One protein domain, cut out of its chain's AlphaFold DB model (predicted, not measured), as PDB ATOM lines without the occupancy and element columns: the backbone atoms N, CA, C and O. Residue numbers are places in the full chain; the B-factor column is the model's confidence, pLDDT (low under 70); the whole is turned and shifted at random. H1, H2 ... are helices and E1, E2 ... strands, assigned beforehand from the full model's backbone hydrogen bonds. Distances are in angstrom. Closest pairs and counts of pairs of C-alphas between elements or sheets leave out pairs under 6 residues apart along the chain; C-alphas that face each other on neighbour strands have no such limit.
ATOM      1  N   VAL A 115     126.733 145.936 112.889       32.25
ATOM      2  CA  VAL A 115     127.731 146.265 111.868       32.25
ATOM      3  C   VAL A 115     128.071 145.026 111.036       32.25
ATOM      4  O   VAL A 115     128.629 144.067 111.563       32.25
ATOM      5  N   TYR A 116     127.833 145.094 109.727       42.25
ATOM      6  CA  TYR A 116     128.377 144.155 108.748       42.25
ATOM      7  C   TYR A 116     129.072 144.958 107.646       42.25
ATOM      8  O   TYR A 116     128.441 145.768 106.965       42.25
ATOM      9  N   ARG A 117     130.392 144.787 107.491       34.69
ATOM     10  CA  ARG A 117     131.147 145.349 106.363       34.69
ATOM     11  C   ARG A 117     132.086 144.321 105.732       34.69
ATOM     12  O   ARG A 117     132.949 143.772 106.405       34.69
ATOM     13  N   ALA A 118     131.917 144.235 104.410       37.84
ATOM     14  CA  ALA A 118     132.893 144.024 103.342       37.84
ATOM     15  C   ALA A 118     133.627 142.678 103.235       37.84
ATOM     16  O   ALA A 118     134.712 142.531 103.780       37.84
ATOM     17  N   VAL A 119     133.131 141.804 102.343       35.06
ATOM     18  CA  VAL A 119     133.962 141.055 101.375       35.06
ATOM     19  C   VAL A 119     133.146 140.809 100.092       35.06
ATOM     20  O   VAL A 119     132.340 139.890 100.065       35.06
ATOM     21  N   GLY A 120     133.385 141.616  99.047       50.81
ATOM     22  CA  GLY A 120     132.984 141.397  97.645       50.81
ATOM     23  C   GLY A 120     131.479 141.316  97.351       50.81
ATOM     24  O   GLY A 120     130.783 140.471  97.896       50.81
ATOM     25  N   ASP A 121     130.987 142.135  96.416       64.38
ATOM     26  CA  ASP A 121     129.608 142.074  95.896       64.38
ATOM     27  C   ASP A 121     129.349 140.756  95.145       64.38
ATOM     28  O   ASP A 121     129.330 140.712  93.907       64.38
ATOM     29  N   ILE A 122     129.231 139.655  95.894       82.38
ATOM     30  CA  ILE A 122     128.804 138.361  95.380       82.38
ATOM     31  C   ILE A 122     127.335 138.448  95.001       82.38
ATOM     32  O   ILE A 122     126.983 137.955  93.945       82.38
ATOM     33  N   LEU A 123     126.497 139.124  95.790       88.50
ATOM     34  CA  LEU A 123     125.093 139.358  95.459       88.50
ATOM     35  C   LEU A 123     124.993 140.491  94.431       88.50
ATOM     36  O   LEU A 123     125.658 141.514  94.581       88.50
ATOM     37  N   VAL A 124     124.179 140.307  93.391       86.38
ATOM     38  CA  VAL A 124     124.057 141.242  92.259       86.38
ATOM     39  C   VAL A 124     122.658 141.840  92.181       86.38
ATOM     40  O   VAL A 124     122.544 143.065  92.228       86.38
ATOM     41  N   ALA A 125     121.602 141.026  92.132       87.12
ATOM     42  CA  ALA A 125     120.217 141.501  92.106       87.12
ATOM     43  C   ALA A 125     119.276 140.590  92.924       87.12
ATOM     44  O   ALA A 125     119.542 139.389  93.015       87.12
ATOM     45  N   PRO A 126     118.187 141.132  93.505       90.62
ATOM     46  CA  PRO A 126     117.852 142.558  93.551       90.62
ATOM     47  C   PRO A 126     118.839 143.341  94.430       90.62
ATOM     48  O   PRO A 126     119.659 142.741  95.133       90.62
ATOM     49  N   PHE A 127     118.798 144.673  94.356       83.88
ATOM     50  CA  PHE A 127     119.486 145.538  95.321       83.88
ATOM     51  C   PHE A 127     118.895 145.347  96.732       83.88
ATOM     52  O   PHE A 127     117.900 144.642  96.906       83.88
ATOM     53  N   ASP A 128     119.564 145.880  97.753       85.50
ATOM     54  CA  ASP A 128     119.111 145.708  99.136       85.50
ATOM     55  C   ASP A 128     117.823 146.495  99.422       85.50
ATOM     56  O   ASP A 128     117.594 147.541  98.827       85.50
ATOM     57  N   GLU A 129     116.992 146.004 100.340       89.19
ATOM     58  CA  GLU A 129     115.686 146.591 100.692       89.19
ATOM     59  C   GLU A 129     114.708 146.732  99.504       89.19
ATOM     60  O   GLU A 129     113.834 147.601  99.497       89.19
ATOM     61  N   ALA A 130     114.833 145.872  98.490       90.94
ATOM     62  CA  ALA A 130     114.011 145.938  97.286       90.94
ATOM     63  C   ALA A 130     112.529 145.618  97.551       90.94
ATOM     64  O   ALA A 130     112.185 144.603  98.155       90.94
ATOM     65  N   VAL A 131     111.631 146.438  97.014       95.00
ATOM     66  CA  VAL A 131     110.180 146.234  97.054       95.00
ATOM     67  C   VAL A 131     109.706 145.688  95.710       95.00
ATOM     68  O   VAL A 131     109.961 146.266  94.656       95.00
ATOM     69  N   LEU A 132     109.001 144.563  95.738       95.12
ATOM     70  CA  LEU A 132     108.591 143.823  94.552       95.12
ATOM     71  C   LEU A 132     107.109 144.059  94.275       95.12
ATOM     72  O   LEU A 132     106.238 143.683  95.065       95.12
ATOM     73  N   LEU A 133     106.819 144.642  93.113       93.31
ATOM     74  CA  LEU A 133     105.456 144.735  92.578       93.31
ATOM     75  C   LEU A 133     105.009 143.450  91.869       93.31
ATOM     76  O   LEU A 133     103.810 143.241  91.667       93.31
ATOM     77  N   ILE A 134     105.979 142.604  91.525       91.50
ATOM     78  CA  ILE A 134     105.837 141.358  90.779       91.50
ATOM     79  C   ILE A 134     105.844 140.138  91.701       91.50
ATOM     80  O   ILE A 134     106.375 140.183  92.809       91.50
ATOM     81  N   ASP A 135     105.314 139.029  91.195       93.31
ATOM     82  CA  ASP A 135     105.218 137.761  91.928       93.31
ATOM     83  C   ASP A 135     106.360 136.784  91.581       93.31
ATOM     84  O   ASP A 135     106.371 135.647  92.042       93.31
ATOM     85  N   SER A 136     107.347 137.203  90.782       93.06
ATOM     86  CA  SER A 136     108.543 136.412  90.473       93.06
ATOM     87  C   SER A 136     109.800 137.272  90.535       93.06
ATOM     88  O   SER A 136     109.888 138.275  89.839       93.06
ATOM     89  N   LEU A 137     110.796 136.868  91.314       93.62
ATOM     90  CA  LEU A 137     112.053 137.578  91.509       93.62
ATOM     91  C   LEU A 137     113.227 136.721  91.037       93.62
ATOM     92  O   LEU A 137     113.482 135.657  91.593       93.62
ATOM     93  N   THR A 138     114.003 137.213  90.073       94.81
ATOM     94  CA  THR A 138     115.297 136.605  89.742       94.81
ATOM     95  C   THR A 138     116.369 137.121  90.696       94.81
ATOM     96  O   THR A 138     116.783 138.276  90.610       94.81
ATOM     97  N   LEU A 139     116.830 136.242  91.581       95.31
ATOM     98  CA  LEU A 139     118.025 136.441  92.393       95.31
ATOM     99  C   LEU A 139     119.255 136.172  91.529       95.31
ATOM    100  O   LEU A 139     119.275 135.190  90.786       95.31
ATOM    101  N   SER A 140     120.284 137.009  91.625       93.88
ATOM    102  CA  SER A 140     121.531 136.827  90.881       93.88
ATOM    103  C   SER A 140     122.761 137.128  91.726       93.88
ATOM    104  O   SER A 140     122.765 138.024  92.572       93.88
ATOM    105  N   TRP A 141     123.823 136.360  91.504       93.06
ATOM    106  CA  TRP A 141     125.086 136.468  92.220       93.06
ATOM    107  C   TRP A 141     126.269 136.078  91.326       93.06
ATOM    108  O   TRP A 141     126.116 135.428  90.298       93.06
ATOM    109  N   LYS A 142     127.487 136.462  91.708       90.12
ATOM    110  CA  LYS A 142     128.715 136.121  90.985       90.12
ATOM    111  C   LYS A 142     129.210 134.740  91.403       90.12
ATOM    112  O   LYS A 142     129.674 134.560  92.526       90.12
ATOM    113  N   ASN A 143     129.214 133.785  90.473       91.12
ATOM    114  CA  ASN A 143     129.844 132.478  90.674       91.12
ATOM    115  C   ASN A 143     130.695 132.043  89.460       91.12
ATOM    116  O   ASN A 143     130.412 131.026  88.829       91.12
ATOM    117  N   PRO A 144     131.776 132.775  89.115       84.06
ATOM    118  CA  PRO A 144     132.525 132.567  87.868       84.06
ATOM    119  C   PRO A 144     133.227 131.204  87.765       84.06
ATOM    120  O   PRO A 144     133.636 130.806  86.682       84.06
ATOM    121  N   LYS A 145     133.397 130.495  88.888       85.44
ATOM    122  CA  LYS A 145     134.006 129.156  88.936       85.44
ATOM    123  C   LYS A 145     132.986 128.048  89.218       85.44
ATOM    124  O   LYS A 145     133.409 126.954  89.574       85.44
ATOM    125  N   GLN A 146     131.685 128.353  89.135       90.19
ATOM    126  CA  GLN A 146     130.588 127.413  89.397       90.19
ATOM    127  C   GLN A 146     130.797 126.610  90.690       90.19
ATOM    128  O   GLN A 146     130.597 125.398  90.751       90.19
ATOM    129  N   LYS A 147     131.272 127.288  91.742       90.75
ATOM    130  CA  LYS A 147     131.481 126.652  93.042       90.75
ATOM    131  C   LYS A 147     130.135 126.174  93.567       90.75
ATOM    132  O   LYS A 147     129.132 126.861  93.378       90.75
ATOM    133  N   LYS A 148     130.130 125.042  94.271       94.62
ATOM    134  CA  LYS A 148     128.961 124.620  95.040       94.62
ATOM    135  C   LYS A 148     128.697 125.661  96.132       94.62
ATOM    136  O   LYS A 148     129.562 125.914  96.969       94.62
ATOM    137  N   LEU A 149     127.520 126.265  96.076       94.12
ATOM    138  CA  LEU A 149     126.990 127.236  97.022       94.12
ATOM    139  C   LEU A 149     125.588 126.791  97.451       94.12
ATOM    140  O   LEU A 149     125.025 125.837  96.916       94.12
ATOM    141  N   TYR A 150     125.026 127.507  98.409       95.19
ATOM    142  CA  TYR A 150     123.678 127.337  98.912       95.19
ATOM    143  C   TYR A 150     122.989 128.690  98.883       95.19
ATOM    144  O   TYR A 150     123.407 129.615  99.584       95.19
ATOM    145  N   LEU A 151     121.939 128.800  98.074       96.31
ATOM    146  CA  LEU A 151     121.014 129.918  98.143       96.31
ATOM    147  C   LEU A 151     120.163 129.755  99.397       96.31
ATOM    148  O   LEU A 151     119.493 128.734  99.578       96.31
ATOM    149  N   LYS A 152     120.184 130.777 100.245       95.88
ATOM    150  CA  LYS A 152     119.459 130.785 101.507       95.88
ATOM    151  C   LYS A 152     118.531 131.989 101.568       95.88
ATOM    152  O   LYS A 152     118.944 133.093 101.220       95.88
ATOM    153  N   VAL A 153     117.294 131.765 102.011       96.50
ATOM    154  CA  VAL A 153     116.286 132.814 102.235       96.50
ATOM    155  C   VAL A 153     115.718 132.660 103.636       96.50
ATOM    156  O   VAL A 153     115.420 131.543 104.057       96.50
ATOM    157  N   TYR A 154     115.561 133.775 104.337       93.88
ATOM    158  CA  TYR A 154     115.189 133.844 105.740       93.88
ATOM    159  C   TYR A 154     114.056 134.824 105.978       93.88
ATOM    160  O   TYR A 154     113.945 135.844 105.295       93.88
ATOM    161  N   ASN A 155     113.306 134.574 107.044       90.88
ATOM    162  CA  ASN A 155     112.589 135.625 107.746       90.88
ATOM    163  C   ASN A 155     113.567 136.333 108.715       90.88
ATOM    164  O   ASN A 155     114.045 135.704 109.661       90.88
ATOM    165  N   PRO A 156     113.888 137.624 108.513       84.38
ATOM    166  CA  PRO A 156     114.873 138.334 109.330       84.38
ATOM    167  C   PRO A 156     114.398 138.593 110.769       84.38
ATOM    168  O   PRO A 156     115.226 138.811 111.650       84.38
ATOM    169  N   GLY A 157     113.087 138.542 111.037       82.25
ATOM    170  CA  GLY A 157     112.538 138.786 112.373       82.25
ATOM    171  C   GLY A 157     112.755 137.633 113.359       82.25
ATOM    172  O   GLY A 157     112.835 137.864 114.563       82.25
ATOM    173  N   ASN A 158     112.851 136.395 112.866       86.88
ATOM    174  CA  ASN A 158     112.983 135.185 113.691       86.88
ATOM    175  C   ASN A 158     114.075 134.210 113.205       86.88
ATOM    176  O   ASN A 158     114.243 133.153 113.806       86.88
ATOM    177  N   TRP A 159     114.803 134.552 112.136       85.12
ATOM    178  CA  TRP A 159     115.833 133.725 111.492       85.12
ATOM    179  C   TRP A 159     115.351 132.366 110.966       85.12
ATOM    180  O   TRP A 159     116.157 131.470 110.705       85.12
ATOM    181  N   GLU A 160     114.044 132.216 110.759       91.06
ATOM    182  CA  GLU A 160     113.460 131.031 110.140       91.06
ATOM    183  C   GLU A 160     113.962 130.882 108.700       91.06
ATOM    184  O   GLU A 160     113.869 131.810 107.892       91.06
ATOM    185  N   LEU A 161     114.512 129.707 108.388       93.38
ATOM    186  CA  LEU A 161     115.052 129.366 107.076       93.38
ATOM    187  C   LEU A 161     113.921 128.899 106.153       93.38
ATOM    188  O   LEU A 161     113.346 127.834 106.356       93.38
ATOM    189  N   ILE A 162     113.640 129.685 105.119       95.25
ATOM    190  CA  ILE A 162     112.580 129.431 104.133       95.25
ATOM    191  C   ILE A 162     113.122 128.603 102.967       95.25
ATOM    192  O   ILE A 162     112.475 127.667 102.503       95.25
ATOM    193  N   TYR A 163     114.329 128.937 102.503       95.81
ATOM    194  CA  TYR A 163     115.020 128.205 101.445       95.81
ATOM    195  C   TYR A 163     116.447 127.868 101.838       95.81
ATOM    196  O   TYR A 163     117.137 128.699 102.419       95.81
ATOM    197  N   ASN A 164     116.890 126.669 101.457       96.06
ATOM    198  CA  ASN A 164     118.277 126.216 101.525       96.06
ATOM    199  C   ASN A 164     118.570 125.335 100.306       96.06
ATOM    200  O   ASN A 164     118.400 124.118 100.350       96.06
ATOM    201  N   ILE A 165     118.914 125.966  99.187       95.94
ATOM    202  CA  ILE A 165     118.965 125.312  97.879       95.94
ATOM    203  C   ILE A 165     120.429 125.185  97.442       95.94
ATOM    204  O   ILE A 165     121.068 126.217  97.220       95.94
ATOM    205  N   PRO A 166     120.980 123.964  97.289       96.25
ATOM    206  CA  PRO A 166     122.306 123.787  96.710       96.25
ATOM    207  C   PRO A 166     122.305 124.237  95.247       96.25
ATOM    208  O   PRO A 166     121.411 123.884  94.481       96.25
ATOM    209  N   THR A 167     123.316 124.997  94.842       95.50
ATOM    210  CA  THR A 167     123.428 125.534  93.485       95.50
ATOM    211  C   THR A 167     124.886 125.719  93.070       95.50
ATOM    212  O   THR A 167     125.754 126.035  93.884       95.50
ATOM    213  N   THR A 168     125.160 125.515  91.786       95.88
ATOM    214  CA  THR A 168     126.412 125.908  91.115       95.88
ATOM    215  C   THR A 168     126.202 127.083  90.164       95.88
ATOM    216  O   THR A 168     127.162 127.576  89.571       95.88
ATOM    217  N   ASP A 169     124.959 127.540  90.028       95.38
ATOM    218  CA  ASP A 169     124.568 128.596  89.106       95.38
ATOM    219  C   ASP A 169     124.933 129.977  89.661       95.38
ATOM    220  O   ASP A 169     125.604 130.127  90.692       95.38
ATOM    221  N   SER A 170     124.527 130.999  88.914       94.44
ATOM    222  CA  SER A 170     124.656 132.418  89.259       94.44
ATOM    223  C   SER A 170     123.297 133.114  89.368       94.44
ATOM    224  O   SER A 170     123.246 134.319  89.601       94.44
ATOM    225  N   THR A 171     122.195 132.383  89.173       96.00
ATOM    226  CA  THR A 171     120.835 132.916  89.231       96.00
ATOM    227  C   THR A 171     119.849 131.893  89.787       96.00
ATOM    228  O   THR A 171     120.064 130.685  89.695       96.00
ATOM    229  N   TYR A 172     118.751 132.383  90.360       96.88
ATOM    230  CA  TYR A 172     117.602 131.574  90.756       96.88
ATOM    231  C   TYR A 172     116.326 132.414  90.701       96.88
ATOM    232  O   TYR A 172     116.275 133.496  91.286       96.88
ATOM    233  N   THR A 173     115.289 131.917  90.029       96.62
ATOM    234  CA  THR A 173     113.980 132.583  89.995       96.62
ATOM    235  C   THR A 173     113.118 132.090  91.149       96.62
ATOM    236  O   THR A 173     112.679 130.942  91.174       96.62
ATOM    237  N   LEU A 174     112.871 132.981  92.102       95.06
ATOM    238  CA  LEU A 174     111.966 132.786  93.222       95.06
ATOM    239  C   LEU A 174     110.558 133.219  92.809       95.06
ATOM    240  O   LEU A 174     110.379 134.313  92.282       95.06
ATOM    241  N   TYR A 175     109.557 132.389  93.082       95.44
ATOM    242  CA  TYR A 175     108.150 132.730  92.873       95.44
ATOM    243  C   TYR A 175     107.477 133.019  94.213       95.44
ATOM    244  O   TYR A 175     107.798 132.390  95.226       95.44
ATOM    245  N   TYR A 176     106.546 133.969  94.222       96.00
ATOM    246  CA  TYR A 176     105.689 134.212  95.367       96.00
ATOM    247  C   TYR A 176     104.803 132.987  95.601       96.00
ATOM    248  O   TYR A 176     104.055 132.536  94.736       96.00
ATOM    249  N   GLU A 177     104.893 132.464  96.813       96.31
ATOM    250  CA  GLU A 177     104.182 131.285  97.277       96.31
ATOM    251  C   GLU A 177     103.513 131.644  98.606       96.31
ATOM    252  O   GLU A 177     104.233 131.788  99.594       96.31
ATOM    253  N   PRO A 178     102.175 131.776  98.677       94.19
ATOM    254  CA  PRO A 178     101.473 132.193  99.899       94.19
ATOM    255  C   PRO A 178     101.770 131.324 101.131       94.19
ATOM    256  O   PRO A 178     101.684 131.784 102.264       94.19
ATOM    257  N   GLN A 179     102.133 130.058 100.912       94.81
ATOM    258  CA  GLN A 179     102.556 129.118 101.951       94.81
ATOM    259  C   GLN A 179     103.951 129.400 102.546       94.81
ATOM    260  O   GLN A 179     104.255 128.899 103.624       94.81
ATOM    261  N   LYS A 180     104.807 130.167 101.859       94.25
ATOM    262  CA  LYS A 180     106.185 130.500 102.283       94.25
ATOM    263  C   LYS A 180     106.381 131.995 102.521       94.25
ATOM    264  O   LYS A 180     107.192 132.395 103.354       94.25
ATOM    265  N   PHE A 181     105.649 132.818 101.777       96.06
ATOM    266  CA  PHE A 181     105.790 134.262 101.740       96.06
ATOM    267  C   PHE A 181     104.485 134.952 102.116       96.06
ATOM    268  O   PHE A 181     103.394 134.523 101.753       96.06
ATOM    269  N   ILE A 182     104.620 136.067 102.819       96.12
ATOM    270  CA  ILE A 182     103.546 136.945 103.257       96.12
ATOM    271  C   ILE A 182     103.861 138.312 102.664       96.12
ATOM    272  O   ILE A 182     104.937 138.864 102.901       96.12
ATOM    273  N   LYS A 183     102.934 138.856 101.873       96.56
ATOM    274  CA  LYS A 183     103.073 140.213 101.339       96.56
ATOM    275  C   LYS A 183     103.199 141.238 102.478       96.56
ATOM    276  O   LYS A 183     102.591 141.072 103.534       96.56
ATOM    277  N   GLY A 184     104.001 142.275 102.264       95.19
ATOM    278  CA  GLY A 184     104.334 143.310 103.246       95.19
ATOM    279  C   GLY A 184     105.395 142.890 104.270       95.19
ATOM    280  O   GLY A 184     105.818 143.715 105.076       95.19
ATOM    281  N   ARG A 185     105.851 141.627 104.252       95.19
ATOM    282  CA  ARG A 185     106.931 141.137 105.118       95.19
ATOM    283  C   ARG A 185     108.278 141.162 104.394       95.19
ATOM    284  O   ARG A 185     108.370 140.773 103.232       95.19
ATOM    285  N   GLU A 186     109.314 141.550 105.130       95.19
ATOM    286  CA  GLU A 186     110.706 141.495 104.690       95.19
ATOM    287  C   GLU A 186     111.263 140.067 104.694       95.19
ATOM    288  O   GLU A 186     110.975 139.260 105.583       95.19
ATOM    289  N   TYR A 187     112.129 139.787 103.726       96.12
ATOM    290  CA  TYR A 187     112.863 138.537 103.579       96.12
ATOM    291  C   TYR A 187     114.324 138.829 103.282       96.12
ATOM    292  O   TYR A 187     114.630 139.643 102.418       96.12
ATOM    293  N   ALA A 188     115.232 138.144 103.974       94.00
ATOM    294  CA  ALA A 188     116.665 138.274 103.745       94.00
ATOM    295  C   ALA A 188     117.181 137.097 102.917       94.00
ATOM    296  O   ALA A 188     116.774 135.959 103.142       94.00
ATOM    297  N   TRP A 189     118.104 137.335 101.992       95.25
ATOM    298  CA  TRP A 189     118.712 136.287 101.182       95.25
ATOM    299  C   TRP A 189     120.220 136.452 101.040       95.25
ATOM    300  O   TRP A 189     120.776 137.547 101.168       95.25
ATOM    301  N   THR A 190     120.886 135.331 100.789       93.56
ATOM    302  CA  THR A 190     122.328 135.259 100.553       93.56
ATOM    303  C   THR A 190     122.691 133.991  99.785       93.56
ATOM    304  O   THR A 190     121.889 133.059  99.688       93.56
ATOM    305  N   VAL A 191     123.921 133.934  99.279       92.94
ATOM    306  CA  VAL A 191     124.554 132.687  98.854       92.94
ATOM    307  C   VAL A 191     125.739 132.386  99.754       92.94
ATOM    308  O   VAL A 191     126.589 133.239 100.007       92.94
ATOM    309  N   TYR A 192     125.796 131.154 100.243       91.19
ATOM    310  CA  TYR A 192     126.781 130.728 101.228       91.19
ATOM    311  C   TYR A 192     127.444 129.418 100.802       91.19
ATOM    312  O   TYR A 192     126.862 128.629 100.071       91.19
ATOM    313  N   HIS A 193     128.685 129.181 101.216       89.31
ATOM    314  CA  HIS A 193     129.441 127.998 100.793       89.31
ATOM    315  C   HIS A 193     129.115 126.736 101.612       89.31
ATOM    316  O   HIS A 193     129.414 125.634 101.159       89.31
ATOM    317  N   GLY A 194     128.518 126.886 102.798       86.44
ATOM    318  CA  GLY A 194     128.139 125.788 103.691       86.44
ATOM    319  C   GLY A 194     126.640 125.471 103.697       86.44
ATOM    320  O   GLY A 194     125.800 126.291 103.318       86.44
ATOM    321  N   GLU A 195     126.301 124.264 104.151       87.88
ATOM    322  CA  GLU A 195     124.910 123.832 104.372       87.88
ATOM    323  C   GLU A 195     124.282 124.473 105.610       87.88
ATOM    324  O   GLU A 195     123.066 124.671 105.654       87.88
ATOM    325  N   ASP A 196     125.118 124.844 106.572       86.88
ATOM    326  CA  ASP A 196     124.799 125.448 107.858       86.88
ATOM    327  C   ASP A 196     124.351 126.914 107.744       86.88
ATOM    328  O   ASP A 196     124.200 127.483 106.656       86.88
ATOM    329  N   HIS A 197     124.053 127.531 108.887       83.00
ATOM    330  CA  HIS A 197     123.730 128.951 108.921       83.00
ATOM    331  C   HIS A 197     124.956 129.791 108.520       83.00
ATOM    332  O   HIS A 197     126.077 129.459 108.904       83.00
ATOM    333  N   PRO A 198     124.761 130.891 107.772       81.69
ATOM    334  CA  PRO A 198     125.838 131.793 107.412       81.69
ATOM    335  C   PRO A 198     126.564 132.320 108.647       81.69
ATOM    336  O   PRO A 198     125.938 132.709 109.635       81.69
ATOM    337  N   GLN A 199     127.891 132.374 108.572       74.88
ATOM    338  CA  GLN A 199     128.713 132.967 109.623       74.88
ATOM    339  C   GLN A 199     128.469 134.477 109.740       74.88
ATOM    340  O   GLN A 199     128.108 135.153 108.768       74.88
ATOM    341  N   GLN A 200     128.733 135.014 110.934       71.88
ATOM    342  CA  GLN A 200     128.729 136.454 111.181       71.88
ATOM    343  C   GLN A 200     129.626 137.167 110.157       71.88
ATOM    344  O   GLN A 200     130.758 136.751 109.921       71.88
ATOM    345  N   GLY A 201     129.119 138.237 109.541       67.31
ATOM    346  CA  GLY A 201     129.826 138.934 108.459       67.31
ATOM    347  C   GLY A 201     129.366 138.548 107.054       67.31
ATOM    348  O   GLY A 201     129.735 139.236 106.103       67.31
ATOM    349  N   THR A 202     128.537 137.509 106.902       77.69
ATOM    350  CA  THR A 202     127.957 137.167 105.596       77.69
ATOM    351  C   THR A 202     127.012 138.270 105.124       77.69
ATOM    352  O   THR A 202     126.121 138.697 105.857       77.69
ATOM    353  N   ILE A 203     127.200 138.720 103.883       79.56
ATOM    354  CA  ILE A 203     126.338 139.724 103.256       79.56
ATOM    355  C   ILE A 203     124.948 139.125 103.041       79.56
ATOM    356  O   ILE A 203     124.802 138.052 102.449       79.56
ATOM    357  N   LEU A 204     123.937 139.859 103.491       85.75
ATOM    358  CA  LEU A 204     122.526 139.587 103.263       85.75
ATOM    359  C   LEU A 204     121.942 140.771 102.496       85.75
ATOM    360  O   LEU A 204     122.336 141.914 102.736       85.75
ATOM    361  N   ARG A 205     121.014 140.491 101.586       89.06
ATOM    362  CA  ARG A 205     120.142 141.506 100.988       89.06
ATOM    363  C   ARG A 205     118.702 141.225 101.369       89.06
ATOM    364  O   ARG A 205     118.324 140.066 101.521       89.06
ATOM    365  N   VAL A 206     117.915 142.272 101.519       92.19
ATOM    366  CA  VAL A 206     116.513 142.222 101.913       92.19
ATOM    367  C   VAL A 206     115.629 142.517 100.708       92.19
ATOM    368  O   VAL A 206     115.965 143.347  99.866       92.19
ATOM    369  N   PHE A 207     114.496 141.833 100.616       94.94
ATOM    370  CA  PHE A 207     113.418 142.175  99.699       94.94
ATOM    371  C   PHE A 207     112.053 142.003 100.369       94.94
ATOM    372  O   PHE A 207     111.919 141.270 101.348       94.94
ATOM    373  N   THR A 208     111.029 142.629  99.797       96.44
ATOM    374  CA  THR A 208     109.639 142.545 100.258       96.44
ATOM    375  C   THR A 208     108.707 142.394  99.066       96.44
ATOM    376  O   THR A 208     108.755 143.199  98.140       96.44
ATOM    377  N   PHE A 209     107.805 141.412  99.091       97.06
ATOM    378  CA  PHE A 209     106.660 141.400  98.175       97.06
ATOM    379  C   PHE A 209     105.646 142.441  98.641       97.06
ATOM    380  O   PHE A 209     105.146 142.327  99.756       97.06
ATOM    381  N   ALA A 210     105.336 143.450  97.828       96.81
ATOM    382  CA  ALA A 210     104.408 144.505  98.229       96.81
ATOM    383  C   ALA A 210     103.001 143.945  98.506       96.81
ATOM    384  O   ALA A 210     102.481 143.131  97.735       96.81
ATOM    385  N   ASP A 211     102.377 144.398  99.595       97.00
ATOM    386  CA  ASP A 211     100.963 144.134  99.867       97.00
ATOM    387  C   ASP A 211     100.037 145.026  99.037       97.00
ATOM    388  O   ASP A 211     100.465 145.975  98.377       97.00
ATOM    389  N   ASP A 212      98.751 144.689  99.031       95.62
ATOM    390  CA  ASP A 212      97.788 145.339  98.148       95.62
ATOM    391  C   ASP A 212      97.548 146.809  98.547       95.62
ATOM    392  O   ASP A 212      97.386 147.656  97.670       95.62
ATOM    393  N   THR A 213      97.636 147.143  99.842       96.25
ATOM    394  CA  THR A 213      97.542 148.534 100.331       96.25
ATOM    395  C   THR A 213      98.743 149.359  99.873       96.25
ATOM    396  O   THR A 213      98.606 150.507  99.440       96.25
ATOM    397  N   TRP A 214      99.939 148.779  99.930       95.50
ATOM    398  CA  TRP A 214     101.159 149.391  99.427       95.50
ATOM    399  C   TRP A 214     101.066 149.630  97.916       95.50
ATOM    400  O   TRP A 214     101.308 150.749  97.453       95.50
ATOM    401  N   LYS A 215     100.648 148.605  97.154       95.12
ATOM    402  CA  LYS A 215     100.475 148.686  95.694       95.12
ATOM    403  C   LYS A 215      99.465 149.765  95.310       95.12
ATOM    404  O   LYS A 215      99.743 150.554  94.409       95.12
ATOM    405  N   GLU A 216      98.331 149.850  96.003       96.25
ATOM    406  CA  GLU A 216      97.318 150.883  95.764       96.25
ATOM    407  C   GLU A 216      97.881 152.295  95.986       96.25
ATOM    408  O   GLU A 216      97.774 153.156  95.110       96.25
ATOM    409  N   ASN A 217      98.563 152.522  97.111       95.50
ATOM    410  CA  ASN A 217      99.187 153.812  97.411       95.50
ATOM    411  C   ASN A 217     100.242 154.213  96.371       95.50
ATOM    412  O   ASN A 217     100.315 155.379  95.971       95.50
ATOM    413  N   PHE A 218     101.059 153.261  95.920       95.00
ATOM    414  CA  PHE A 218     102.053 153.500  94.879       95.00
ATOM    415  C   PHE A 218     101.402 153.813  93.525       95.00
ATOM    416  O   PHE A 218     101.765 154.797  92.877       95.00
ATOM    417  N   ASN A 219     100.380 153.050  93.137       94.12
ATOM    418  CA  ASN A 219      99.638 153.263  91.896       94.12
ATOM    419  C   ASN A 219      98.909 154.613  91.880       94.12
ATOM    420  O   ASN A 219      98.885 155.278  90.847       94.12
ATOM    421  N   ASN A 220      98.389 155.070  93.021       95.56
ATOM    422  CA  ASN A 220      97.798 156.403  93.141       95.56
ATOM    423  C   ASN A 220      98.833 157.511  92.887       95.56
ATOM    424  O   ASN A 220      98.550 158.462  92.157       95.56
ATOM    425  N   LYS A 221     100.059 157.371  93.412       94.88
ATOM    426  CA  LYS A 221     101.159 158.309  93.118       94.88
ATOM    427  C   LYS A 221     101.549 158.281  91.636       94.88
ATOM    428  O   LYS A 221     101.756 159.343  91.053       94.88
ATOM    429  N   LEU A 222     101.608 157.098  91.017       92.19
ATOM    430  CA  LEU A 222     101.858 156.969  89.576       92.19
ATOM    431  C   LEU A 222     100.771 157.640  88.741       92.19
ATOM    432  O   LEU A 222     101.079 158.344  87.781       92.19
ATOM    433  N   LYS A 223      99.505 157.450  89.116       93.25
ATOM    434  CA  LYS A 223      98.363 158.069  88.447       93.25
ATOM    435  C   LYS A 223      98.458 159.594  88.490       93.25
ATOM    436  O   LYS A 223      98.342 160.224  87.448       93.25
ATOM    437  N   VAL A 224      98.782 160.172  89.651       93.25
ATOM    438  CA  VAL A 224      98.991 161.625  89.793       93.25
ATOM    439  C   VAL A 224     100.094 162.138  88.863       93.25
ATOM    440  O   VAL A 224      99.930 163.196  88.264       93.25
ATOM    441  N   ILE A 225     101.200 161.399  88.703       89.69
ATOM    442  CA  ILE A 225     102.265 161.775  87.756       89.69
ATOM    443  C   ILE A 225     101.727 161.749  86.321       89.69
ATOM    444  O   ILE A 225     101.860 162.738  85.604       89.69
ATOM    445  N   LYS A 226     101.076 160.649  85.919       86.31
ATOM    446  CA  LYS A 226     100.541 160.465  84.557       86.31
ATOM    447  C   LYS A 226      99.449 161.487  84.199       86.31
ATOM    448  O   LYS A 226      99.350 161.879  83.041       86.31
ATOM    449  N   GLU A 227      98.663 161.935  85.174       89.88
ATOM    450  CA  GLU A 227      97.550 162.882  84.996       89.88
ATOM    451  C   GLU A 227      97.938 164.352  85.238       89.88
ATOM    452  O   GLU A 227      97.095 165.236  85.104       89.88
ATOM    453  N   SER A 228      99.203 164.640  85.567       84.12
ATOM    454  CA  SER A 228      99.673 165.994  85.909       84.12
ATOM    455  C   SER A 228      99.573 167.016  84.766       84.12
ATOM    456  O   SER A 228      99.618 168.218  85.017       84.12
ATOM    457  N   GLY A 229      99.435 166.556  83.517       71.94
ATOM    458  CA  GLY A 229      99.445 167.406  82.321       71.94
ATOM    459  C   GLY A 229     100.838 167.901  81.914       71.94
ATOM    460  O   GLY A 229     100.948 168.703  80.988       71.94
ATOM    461  N   GLU A 230     101.891 167.430  82.585       76.50
ATOM    462  CA  GLU A 230     103.280 167.784  82.288       76.50
ATOM    463  C   GLU A 230     103.832 167.058  81.050       76.50
ATOM    464  O   GLU A 230     103.238 166.120  80.509       76.50
ATOM    465  N   ASN A 231     105.017 167.492  80.609       77.00
ATOM    466  CA  ASN A 231     105.738 166.894  79.490       77.00
ATOM    467  C   ASN A 231     106.030 165.391  79.719       77.00
ATOM    468  O   ASN A 231     106.402 164.973  80.816       77.00
ATOM    469  N   VAL A 232     105.925 164.581  78.657       78.00
ATOM    470  CA  VAL A 232     106.152 163.121  78.682       78.00
ATOM    471  C   VAL A 232     107.510 162.739  79.279       78.00
ATOM    472  O   VAL A 232     107.579 161.822  80.094       78.00
ATOM    473  N   GLU A 233     108.586 163.444  78.930       73.00
ATOM    474  CA  GLU A 233     109.926 163.148  79.446       73.00
ATOM    475  C   GLU A 233     110.033 163.468  80.944       73.00
ATOM    476  O   GLU A 233     110.637 162.710  81.701       73.00
ATOM    477  N   ILE A 234     109.351 164.511  81.423       74.81
ATOM    478  CA  ILE A 234     109.256 164.785  82.864       74.81
ATOM    479  C   ILE A 234     108.469 163.703  83.585       74.81
ATOM    480  O   ILE A 234     108.906 163.242  84.641       74.81
ATOM    481  N   ASN A 235     107.359 163.243  83.010       81.12
ATOM    482  CA  ASN A 235     106.582 162.150  83.586       81.12
ATOM    483  C   ASN A 235     107.404 160.862  83.685       81.12
ATOM    484  O   ASN A 235     107.341 160.184  84.715       81.12
ATOM    485  N   LYS A 236     108.237 160.554  82.682       78.69
ATOM    486  CA  LYS A 236     109.171 159.419  82.736       78.69
ATOM    487  C   LYS A 236     110.182 159.577  83.870       78.69
ATOM    488  O   LYS A 236     110.310 158.681  84.702       78.69
ATOM    489  N   ILE A 237     110.846 160.728  83.984       76.12
ATOM    490  CA  ILE A 237     111.851 160.951  85.038       76.12
ATOM    491  C   ILE A 237     111.199 160.974  86.436       76.12
ATOM    492  O   ILE A 237     111.751 160.410  87.383       76.12
ATOM    493  N   LYS A 238     110.003 161.558  86.592       81.00
ATOM    494  CA  LYS A 238     109.224 161.510  87.844       81.00
ATOM    495  C   LYS A 238     108.812 160.093  88.211       81.00
ATOM    496  O   LYS A 238     108.899 159.732  89.382       81.00
ATOM    497  N   THR A 239     108.407 159.298  87.225       85.44
ATOM    498  CA  THR A 239     108.094 157.879  87.415       85.44
ATOM    499  C   THR A 239     109.329 157.142  87.913       85.44
ATOM    500  O   THR A 239     109.281 156.549  88.984       85.44
ATOM    501  N   LEU A 240     110.469 157.276  87.235       78.94
ATOM    502  CA  LEU A 240     111.727 156.671  87.677       78.94
ATOM    503  C   LEU A 240     112.118 157.118  89.090       78.94
ATOM    504  O   LEU A 240     112.412 156.279  89.937       78.94
ATOM    505  N   ARG A 241     112.034 158.418  89.400       78.50
ATOM    506  CA  ARG A 241     112.265 158.939  90.758       78.50
ATOM    507  C   ARG A 241     111.334 158.290  91.780       78.50
ATOM    508  O   ARG A 241     111.793 157.950  92.865       78.50
ATOM    509  N   LEU A 242     110.058 158.101  91.451       87.19
ATOM    510  CA  LEU A 242     109.109 157.441  92.341       87.19
ATOM    511  C   LEU A 242     109.497 155.977  92.591       87.19
ATOM    512  O   LEU A 242     109.451 155.545  93.740       87.19
ATOM    513  N   TYR A 243     109.912 155.234  91.562       87.38
ATOM    514  CA  TYR A 243     110.417 153.865  91.723       87.38
ATOM    515  C   TYR A 243     111.633 153.828  92.660       87.38
ATOM    516  O   TYR A 243     111.664 153.021  93.586       87.38
ATOM    517  N   LEU A 244     112.583 154.752  92.480       79.12
ATOM    518  CA  LEU A 244     113.783 154.860  93.318       79.12
ATOM    519  C   LEU A 244     113.471 155.215  94.768       79.12
ATOM    520  O   LEU A 244     113.954 154.557  95.681       79.12
ATOM    521  N   ASP A 245     112.648 156.240  94.982       82.69
ATOM    522  CA  ASP A 245     112.293 156.717  96.321       82.69
ATOM    523  C   ASP A 245     111.488 155.663  97.113       82.69
ATOM    524  O   ASP A 245     111.315 155.804  98.322       82.69
ATOM    525  N   ASN A 246     110.996 154.615  96.441       88.12
ATOM    526  CA  ASN A 246     110.253 153.500  97.028       88.12
ATOM    527  C   ASN A 246     110.979 152.146  96.873       88.12
ATOM    528  O   ASN A 246     110.350 151.112  97.095       88.12
ATOM    529  N   ASN A 247     112.268 152.139  96.501       86.69
ATOM    530  CA  ASN A 247     113.096 150.935  96.347       86.69
ATOM    531  C   ASN A 247     112.475 149.851  95.441       86.69
ATOM    532  O   ASN A 247     112.655 148.659  95.684       86.69
ATOM    533  N   ILE A 248     111.734 150.225  94.395       89.69
ATOM    534  CA  ILE A 248     111.030 149.245  93.558       89.69
ATOM    535  C   ILE A 248     111.994 148.461  92.668       89.69
ATOM    536  O   ILE A 248     112.786 149.046  91.928       89.69
ATOM    537  N   TYR A 249     111.869 147.132  92.696       87.31
ATOM    538  CA  TYR A 249     112.547 146.214  91.790       87.31
ATOM    539  C   TYR A 249     111.541 145.298  91.058       87.31
ATOM    540  O   TYR A 249     110.620 144.767  91.686       87.31
ATOM    541  N   PRO A 250     111.743 145.029  89.756       86.12
ATOM    542  CA  PRO A 250     112.682 145.712  88.874       86.12
ATOM    543  C   PRO A 250     112.282 147.182  88.721       86.12
ATOM    544  O   PRO A 250     111.117 147.545  88.900       86.12
ATOM    545  N   LEU A 251     113.252 148.035  88.394       78.19
ATOM    546  CA  LEU A 251     112.907 149.359  87.893       78.19
ATOM    547  C   LEU A 251     112.060 149.159  86.636       78.19
ATOM    548  O   LEU A 251     112.418 148.342  85.789       78.19
ATOM    549  N   SER A 252     110.940 149.873  86.522       66.19
ATOM    550  CA  SER A 252     110.203 149.912  85.262       66.19
ATOM    551  C   SER A 252     111.147 150.467  84.203       66.19
ATOM    552  O   SER A 252     111.524 151.639  84.249       66.19
ATOM    553  N   GLU A 253     111.562 149.605  83.275       52.50
ATOM    554  CA  GLU A 253     112.040 150.058  81.978       52.50
ATOM    555  C   GLU A 253     110.862 150.810  81.367       52.50
ATOM    556  O   GLU A 253     109.781 150.246  81.216       52.50
ATOM    557  N   SER A 254     111.056 152.113  81.183       40.81
ATOM    558  CA  SER A 254     110.210 153.040  80.431       40.81
ATOM    559  C   SER A 254     109.081 152.377  79.624       40.81
ATOM    560  O   SER A 254     109.326 151.905  78.513       40.81
ATOM    561  N   GLU A 255     107.859 152.387  80.162       34.94
ATOM    562  CA  GLU A 255     106.648 152.397  79.326       34.94
ATOM    563  C   GLU A 255     106.454 153.793  78.718       34.94
ATOM    564  O   GLU A 255     106.624 154.798  79.455       34.94
TER     565      GLU A 255
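What this domain is: This is residues 115 to 255 of the 255 residues of an uncharacterized protein of Bacteroidales bacterium (UniProt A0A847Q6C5). A strand sandwich makes one end of this elongated domain, a strongly twisted sheet of five strands with a smaller sheet of three partly face to face with it, and a helical hairpin, H1 and H2, reaches out from it to make the other end. After H2 the tail folds back to the sandwich, where residues 248 to 249 pair with E2 at the edge of the large sheet. The printed part has 141 residues, with eight named strands, E1 to E8, followed by H1 and H2; the class is mixed, helices and strands. The large sheet runs E2, E8, E7, E4, E5 and is mixed; the small one runs E1, E3, E6 and is antiparallel. The whole is only just compact, close to loose, with a radius of gyration of the C-alphas of 17.2 A and spans of 55 by 32 by 29 A.

How they stand to each other: Begin in the large sheet with E7, residues 186 to 192, an inner strand. One of its neighbours is E4, residues 149 to 154, antiparallel to it at 164 degrees, with N 190 and O 152 3.0 A apart, within hydrogen-bond range. E5, residues 161 to 167, is the edge strand next to E4 and makes a hairpin with it; N 151 and O 165 are 2.9 A apart. E7's other neighbour is E8, residues 205 to 209, again a hairpin, antiparallel at 139 degrees, with N 187 and O 207 at 2.8 A. At the other edge, E2, residues 130 to 132, is parallel to E8 at 24 degrees, with N 132 and O 208 at 2.8 A; its residues 131 to 132 also pair, parallel, with residues 248 to 249. Now turn to the small sheet, where E3, residues 136 to 141, is the inner strand. E6, residues 171 to 175, is antiparallel to E3 at 158 degrees, with N 137 and O 174 at 2.8 A, and E1, residues 123 to 125, is antiparallel to E3 at 145 degrees, with N 140 and O 125 at 2.9 A. The pairing is staggered: E3 pairs with E6 over residues 136 to 140 and with E1 over 140 to 141. The two sheets form a sandwich, two sheets face to face, 8.0 A centre to centre where they face each other, their strands at 29 degrees. Between E1 and E7 the closest C-alphas are those of Leu 123 and Thr 190, 7.1 A apart. H1, residues 212 to 226, and H2, residues 232 to 245, form a helical hairpin: they touch, H1 with residues 222 to 226 alone, at a shallow tilt of 28 degrees, opposite ways, and their closest C-alphas, of Ile 225 and Asn 235, are 6.0 A apart. Neither helix is on either sheet. In both helices every O i to N i+4 pair is within hydrogen-bond range.

Where its parts are: Find C-alpha 186 at (110.706, 141.495, 104.690), where E7 begins; it runs 19.7 A to C-alpha 192. E3 is 16.6 A long, E5 16.4 A and E4 16.1 A, while E8 is 13.8 A and E6 13.2 A; E2 and E1 are short, at 6.4 A and 6.3 A. E1 begins at C-alpha 123, (125.093, 139.358, 95.459). H1 runs 20.5 A, and H2 runs 19.7 A to C-alpha 245 at (112.293, 156.717, 96.321).

The domain as a whole: The two C-alphas farthest apart, those of Asp 196 and Gly 229, are 55.3 A apart. The printed part has no cut. The link E7 to E8, residues 193 to 204, is long. Residues 228 to 233, of which 232 to 233 belong to H2, stand free. The mean pLDDT of the printed part is 86.2; residues 115 to 121, residue 201 and residues 252 to 255 are under 70.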